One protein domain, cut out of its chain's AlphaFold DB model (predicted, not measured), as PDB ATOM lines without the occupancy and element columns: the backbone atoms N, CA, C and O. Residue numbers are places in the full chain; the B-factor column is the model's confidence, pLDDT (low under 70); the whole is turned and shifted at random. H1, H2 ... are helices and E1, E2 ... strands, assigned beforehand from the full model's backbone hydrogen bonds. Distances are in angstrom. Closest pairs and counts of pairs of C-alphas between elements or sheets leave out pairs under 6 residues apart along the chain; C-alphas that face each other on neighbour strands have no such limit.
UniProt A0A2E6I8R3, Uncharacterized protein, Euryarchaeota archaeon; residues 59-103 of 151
ATOM      1  N   ILE A  59     -16.331   2.655 -14.900       75.81
ATOM      2  CA  ILE A  59     -15.049   3.246 -14.513       75.81
ATOM      3  C   ILE A  59     -14.791   4.402 -15.471       75.81
ATOM      4  O   ILE A  59     -14.907   4.241 -16.683       75.81
ATOM      5  N   THR A  60     -14.492   5.567 -14.918       79.88
ATOM      6  CA  THR A  60     -14.131   6.768 -15.674       79.88
ATOM      7  C   THR A  60     -12.922   7.411 -15.023       79.88
ATOM      8  O   THR A  60     -12.719   7.259 -13.817       79.88
ATOM      9  N   TYR A  61     -12.139   8.156 -15.786       81.94
ATOM     10  CA  TYR A  61     -10.946   8.818 -15.278       81.94
ATOM     11  C   TYR A  61     -11.086  10.327 -15.419       81.94
ATOM     12  O   TYR A  61     -11.652  10.814 -16.390       81.94
ATOM     13  N   ASP A  62     -10.570  11.062 -14.447       81.12
ATOM     14  CA  ASP A  62     -10.274  12.472 -14.640       81.12
ATOM     15  C   ASP A  62      -8.782  12.594 -14.904       81.12
ATOM     16  O   ASP A  62      -7.975  11.980 -14.196       81.12
ATOM     17  N   VAL A  63      -8.428  13.369 -15.919       82.50
ATOM     18  CA  VAL A  63      -7.047  13.581 -16.331       82.50
ATOM     19  C   VAL A  63      -6.712  15.056 -16.403       82.50
ATOM     20  O   VAL A  63      -7.529  15.879 -16.813       82.50
ATOM     21  N   VAL A  64      -5.490  15.373 -16.000       80.31
ATOM     22  CA  VAL A  64      -4.876  16.681 -16.193       80.31
ATOM     23  C   VAL A  64      -3.849  16.519 -17.299       80.31
ATOM     24  O   VAL A  64      -2.903  15.749 -17.133       80.31
ATOM     25  N   LYS A  65      -4.063  17.196 -18.425       77.81
ATOM     26  CA  LYS A  65      -3.135  17.207 -19.554       77.81
ATOM     27  C   LYS A  65      -2.207  18.406 -19.472       77.81
ATOM     28  O   LYS A  65      -2.640  19.490 -19.071       77.81
ATOM     29  N   GLU A  66      -0.948  18.196 -19.839       63.59
ATOM     30  CA  GLU A  66       0.050  19.266 -19.861       63.59
ATOM     31  C   GLU A  66      -0.317  20.310 -20.928       63.59
ATOM     32  O   GLU A  66      -0.719  19.971 -22.045       63.59
ATOM     33  N   GLY A  67      -0.255  21.586 -20.539       58.56
ATOM     34  CA  GLY A  67      -0.805  22.711 -21.292       58.56
ATOM     35  C   GLY A  67      -0.299  22.799 -22.733       58.56
ATOM     36  O   GLY A  67       0.883  23.008 -22.984       58.56
ATOM     37  N   THR A  68      -1.223  22.685 -23.690       55.44
ATOM     38  CA  THR A  68      -0.989  22.991 -25.116       55.44
ATOM     39  C   THR A  68      -1.754  24.234 -25.586       55.44
ATOM     40  O   THR A  68      -1.680  24.579 -26.762       55.44
ATOM     41  N   GLN A  69      -2.496  24.906 -24.696       54.34
ATOM     42  CA  GLN A  69      -3.235  26.132 -25.000       54.34
ATOM     43  C   GLN A  69      -2.732  27.294 -24.144       54.34
ATOM     44  O   GLN A  69      -2.715  27.215 -22.918       54.34
ATOM     45  N   GLU A  70      -2.319  28.363 -24.823       53.75
ATOM     46  CA  GLU A  70      -2.048  29.669 -24.225       53.75
ATOM     47  C   GLU A  70      -3.382  30.388 -23.984       53.75
ATOM     48  O   GLU A  70      -4.220  30.472 -24.888       53.75
ATOM     49  N   ASN A  71      -3.580  30.903 -22.771       58.88
ATOM     50  CA  ASN A  71      -4.705  31.785 -22.461       58.88
ATOM     51  C   ASN A  71      -4.505  33.191 -23.057       58.88
ATOM     52  O   ASN A  71      -3.432  33.522 -23.555       58.88
ATOM     53  N   GLU A  72      -5.533  34.046 -22.970       60.34
ATOM     54  CA  GLU A  72      -5.502  35.440 -23.461       60.34
ATOM     55  C   GLU A  72      -4.359  36.284 -22.850       60.34
ATOM     56  O   GLU A  72      -3.939  37.272 -23.452       60.34
ATOM     57  N   ASP A  73      -3.808  35.843 -21.712       58.91
ATOM     58  CA  ASP A  73      -2.687  36.459 -20.991       58.91
ATOM     59  C   ASP A  73      -1.314  35.790 -21.258       58.91
ATOM     60  O   ASP A  73      -0.301  36.207 -20.696       58.91
ATOM     61  N   GLY A  74      -1.245  34.770 -22.125       58.00
ATOM     62  CA  GLY A  74       0.008  34.107 -22.525       58.00
ATOM     63  C   GLY A  74       0.585  33.103 -21.515       58.00
ATOM     64  O   GLY A  74       1.725  32.668 -21.669       58.00
ATOM     65  N   GLU A  75      -0.176  32.722 -20.486       52.38
ATOM     66  CA  GLU A  75       0.211  31.677 -19.531       52.38
ATOM     67  C   GLU A  75      -0.321  30.297 -19.967       52.38
ATOM     68  O   GLU A  75      -1.439  30.177 -20.475       52.38
ATOM     69  N   LEU A  76       0.499  29.250 -19.788       57.09
ATOM     70  CA  LEU A  76       0.129  27.857 -20.061       57.09
ATOM     71  C   LEU A  76      -0.710  27.315 -18.899       57.09
ATOM     72  O   LEU A  76      -0.192  27.116 -17.798       57.09
ATOM     73  N   GLU A  77      -1.985  27.023 -19.150       59.06
ATOM     74  CA  GLU A  77      -2.850  26.362 -18.172       59.06
ATOM     75  C   GLU A  77      -3.000  24.864 -18.456       59.06
ATOM     76  O   GLU A  77      -3.049  24.403 -19.598       59.06
ATOM     77  N   ASN A  78      -3.085  24.081 -17.380       67.06
ATOM     78  CA  ASN A  78      -3.320  22.646 -17.465       67.06
ATOM     79  C   ASN A  78      -4.780  22.362 -17.846       67.06
ATOM     80  O   ASN A  78      -5.705  22.868 -17.208       67.06
ATOM     81  N   ILE A  79      -5.002  21.478 -18.821       72.62
ATOM     82  CA  ILE A  79      -6.353  21.112 -19.262       72.62
ATOM     83  C   ILE A  79      -6.888  20.000 -18.357       72.62
ATOM     84  O   ILE A  79      -6.354  18.891 -18.335       72.62
ATOM     85  N   ILE A  80      -7.973  20.273 -17.628       74.31
ATOM     86  CA  ILE A  80      -8.651  19.283 -16.780       74.31
ATOM     87  C   ILE A  80      -9.798  18.646 -17.572       74.31
ATOM     88  O   ILE A  80     -10.834  19.273 -17.793       74.31
ATOM     89  N   MET A  81      -9.645  17.381 -17.962       76.19
ATOM     90  CA  MET A  81     -10.710  16.593 -18.586       76.19
ATOM     91  C   MET A  81     -11.319  15.632 -17.564       76.19
ATOM     92  O   MET A  81     -10.607  14.895 -16.887       76.19
ATOM     93  N   GLN A  82     -12.647  15.622 -17.457       81.56
ATOM     94  CA  GLN A  82     -13.375  14.754 -16.529       81.56
ATOM     95  C   GLN A  82     -14.097  13.635 -17.275       81.56
ATOM     96  O   GLN A  82     -14.651  13.850 -18.351       81.56
ATOM     97  N   GLY A  83     -14.157  12.452 -16.665       72.69
ATOM     98  CA  GLY A  83     -14.989  11.361 -17.168       72.69
ATOM     99  C   GLY A  83     -14.477  10.641 -18.427       72.69
ATOM    100  O   GLY A  83     -15.290  10.027 -19.121       72.69
ATOM    101  N   VAL A  84     -13.176  10.704 -18.723       82.12
ATOM    102  CA  VAL A  84     -12.562  10.087 -19.912       82.12
ATOM    103  C   VAL A  84     -12.451   8.562 -19.787       82.12
ATOM    104  O   VAL A  84     -12.524   7.993 -18.688       82.12
ATOM    105  N   SER A  85     -12.309   7.893 -20.932       81.31
ATOM    106  CA  SER A  85     -12.119   6.441 -21.012       81.31
ATOM    107  C   SER A  85     -10.748   6.001 -20.478       81.31
ATOM    108  O   SER A  85      -9.858   6.814 -20.230       81.31
ATOM    109  N   GLU A  86     -10.560   4.694 -20.268       80.94
ATOM    110  CA  GLU A  86      -9.269   4.158 -19.812       80.94
ATOM    111  C   GLU A  86      -8.145   4.404 -20.821       80.94
ATOM    112  O   GLU A  86      -7.035   4.756 -20.426       80.94
ATOM    113  N   GLU A  87      -8.452   4.278 -22.107       79.44
ATOM    114  CA  GLU A  87      -7.529   4.496 -23.223       79.44
ATOM    115  C   GLU A  87      -7.032   5.945 -23.246       79.44
ATOM    116  O   GLU A  87      -5.829   6.189 -23.234       79.44
ATOM    117  N   GLU A  88      -7.952   6.908 -23.155       73.81
ATOM    118  CA  GLU A  88      -7.625   8.338 -23.086       73.81
ATOM    119  C   GLU A  88      -6.894   8.711 -21.792       73.81
ATOM    120  O   GLU A  88      -6.134   9.676 -21.763       73.81
ATOM    121  N   SER A  89      -7.097   7.939 -20.719       76.62
ATOM    122  CA  SER A  89      -6.430   8.179 -19.439       76.62
ATOM    123  C   SER A  89      -4.951   7.798 -19.413       76.62
ATOM    124  O   SER A  89      -4.242   8.203 -18.494       76.62
ATOM    125  N   ASN A  90      -4.513   6.978 -20.368       80.88
ATOM    126  CA  ASN A  90      -3.139   6.493 -20.478       80.88
ATOM    127  C   ASN A  90      -2.387   7.164 -21.639       80.88
ATOM    128  O   ASN A  90      -1.347   6.660 -22.052       80.88
ATOM    129  N   ALA A  91      -2.928   8.251 -22.196       81.00
ATOM    130  CA  ALA A  91      -2.247   9.015 -23.229       81.00
ATOM    131  C   ALA A  91      -0.968   9.673 -22.675       81.00
ATOM    132  O   ALA A  91      -0.909  10.046 -21.502       81.00
ATOM    133  N   ASP A  92       0.046   9.817 -23.533       76.50
ATOM    134  CA  ASP A  92       1.377  10.326 -23.159       76.50
ATOM    135  C   ASP A  92       1.354  11.777 -22.639       76.50
ATOM    136  O   ASP A  92       2.303  12.223 -22.001       76.50
ATOM    137  N   ASP A  93       0.268  12.513 -22.896       77.00
ATOM    138  CA  ASP A  93       0.057  13.907 -22.497       77.00
ATOM    139  C   ASP A  93      -0.603  14.071 -21.113       77.00
ATOM    140  O   ASP A  93      -0.884  15.195 -20.691       77.00
ATOM    141  N   VAL A  94      -0.864  12.973 -20.394       77.06
ATOM    142  CA  VAL A  94      -1.522  12.976 -19.078       77.06
ATOM    143  C   VAL A  94      -0.501  13.093 -17.941       77.06
ATOM    144  O   VAL A  94       0.263  12.174 -17.663       77.06
ATOM    145  N   VAL A  95      -0.561  14.203 -17.203       79.25
ATOM    146  CA  VAL A  95       0.305  14.501 -16.045       79.25
ATOM    147  C   VAL A  95      -0.245  13.894 -14.758       79.25
ATOM    148  O   VAL A  95       0.495  13.388 -13.915       79.25
ATOM    149  N   GLN A  96      -1.566  13.944 -14.582       78.88
ATOM    150  CA  GLN A  96      -2.225  13.427 -13.388       78.88
ATOM    151  C   GLN A  96      -3.507  12.693 -13.757       78.88
ATOM    152  O   GLN A  96      -4.294  13.168 -14.571       78.88
ATOM    153  N   LYS A  97      -3.732  11.548 -13.107       82.06
ATOM    154  CA  LYS A  97      -4.883  10.672 -13.322       82.06
ATOM    155  C   LYS A  97      -5.582  10.377 -12.004       82.06
ATOM    156  O   LYS A  97      -4.961   9.918 -11.046       82.06
ATOM    157  N   VAL A  98      -6.893  10.583 -11.972       83.19
ATOM    158  CA  VAL A  98      -7.759  10.219 -10.846       83.19
ATOM    159  C   VAL A  98      -8.807   9.229 -11.336       83.19
ATOM    160  O   VAL A  98      -9.635   9.539 -12.190       83.19
ATOM    161  N   LYS A  99      -8.785   8.011 -10.791       81.62
ATOM    162  CA  LYS A  99      -9.774   6.973 -11.101       81.62
ATOM    163  C   LYS A  99     -11.075   7.250 -10.350       81.62
ATOM    164  O   LYS A  99     -11.089   7.275  -9.121       81.62
ATOM    165  N   ARG A 100     -12.181   7.382 -11.080       77.12
ATOM    166  CA  ARG A 100     -13.537   7.438 -10.526       77.12
ATOM    167  C   ARG A 100     -14.262   6.128 -10.785       77.12
ATOM    168  O   ARG A 100     -14.337   5.637 -11.910       77.12
ATOM    169  N   VAL A 101     -14.837   5.576  -9.726       74.38
ATOM    170  CA  VAL A 101     -15.679   4.385  -9.812       74.38
ATOM    171  C   VAL A 101     -17.122   4.800  -9.574       74.38
ATOM    172  O   VAL A 101     -17.458   5.294  -8.500       74.38
ATOM    173  N   GLY A 102     -17.969   4.597 -10.582       68.00
ATOM    174  CA  GLY A 102     -19.400   4.858 -10.490       68.00
ATOM    175  C   GLY A 102     -20.133   3.896  -9.553       68.00
ATOM    176  O   GLY A 102     -19.586   2.897  -9.068       68.00
ATOM    177  N   SER A 103     -21.411   4.190  -9.317       66.06
ATOM    178  CA  SER A 103     -22.293   3.311  -8.555       66.06
ATOM    179  C   SER A 103     -22.446   1.935  -9.232       66.06
ATOM    180  O   SER A 103     -22.279   1.804 -10.450       66.06
TER     181      SER A 103
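Overview. This is residues 59 to 103 of the 151 residues of an uncharacterized protein of Euryarchaeota archaeon (UniProt A0A2E6I8R3). A narrow three-stranded antiparallel sheet has the short helix H1 over one face, and the long loop of residues 66 to 78 reaches beyond one end. The 45 printed residues hold E1, E2, H1 and E3 in chain order; the sheet order is E2, E1, E3. The class is mostly strand; the whole is loose, with radius of gyration of the C-alphas 11.9 A, and elongated, spanning 40 by 21 by 12 A.

Along the chain. E1, residues 59 to 65, starts at C-alpha 59 (-15.049, 3.246, -14.513) and is 19.0 A long. E3, residues 94 to 101, is also 19.0 A long, ending at C-alpha 101 (-15.679, 4.385, -9.812). E2 is residues 79 to 84, 12.7 A; H1 is residues 86 to 89, 4.9 A.

Arrangement. E1 and E3 are antiparallel at 159 degrees, with N 62 and O 98 2.9 A apart. E1 and E2 form a hairpin, antiparallel at 169 degrees, with N 63 and O 81 2.8 A apart. H1 is on the sheet, over E1, at a height of 7.9 A; their closest C-alphas, of Tyr 61 and Ser 89, are 6.2 A apart. H1 is too short for an O i to N i+4 pair; its one O i to N i+3 pair is within range. E2, H1 and E3 make a split strand-helix-strand unit, two same-way strands with E1 between them, with a right-handed crossover.

Size, cuts and confidence. The farthest C-alphas, of Gly 74 and Ser 103, are 40.5 A apart. The printed part has no cut. The link E1 to E2 is long. pLDDT is under 70 at residues 66 to 78 and 102 to 103.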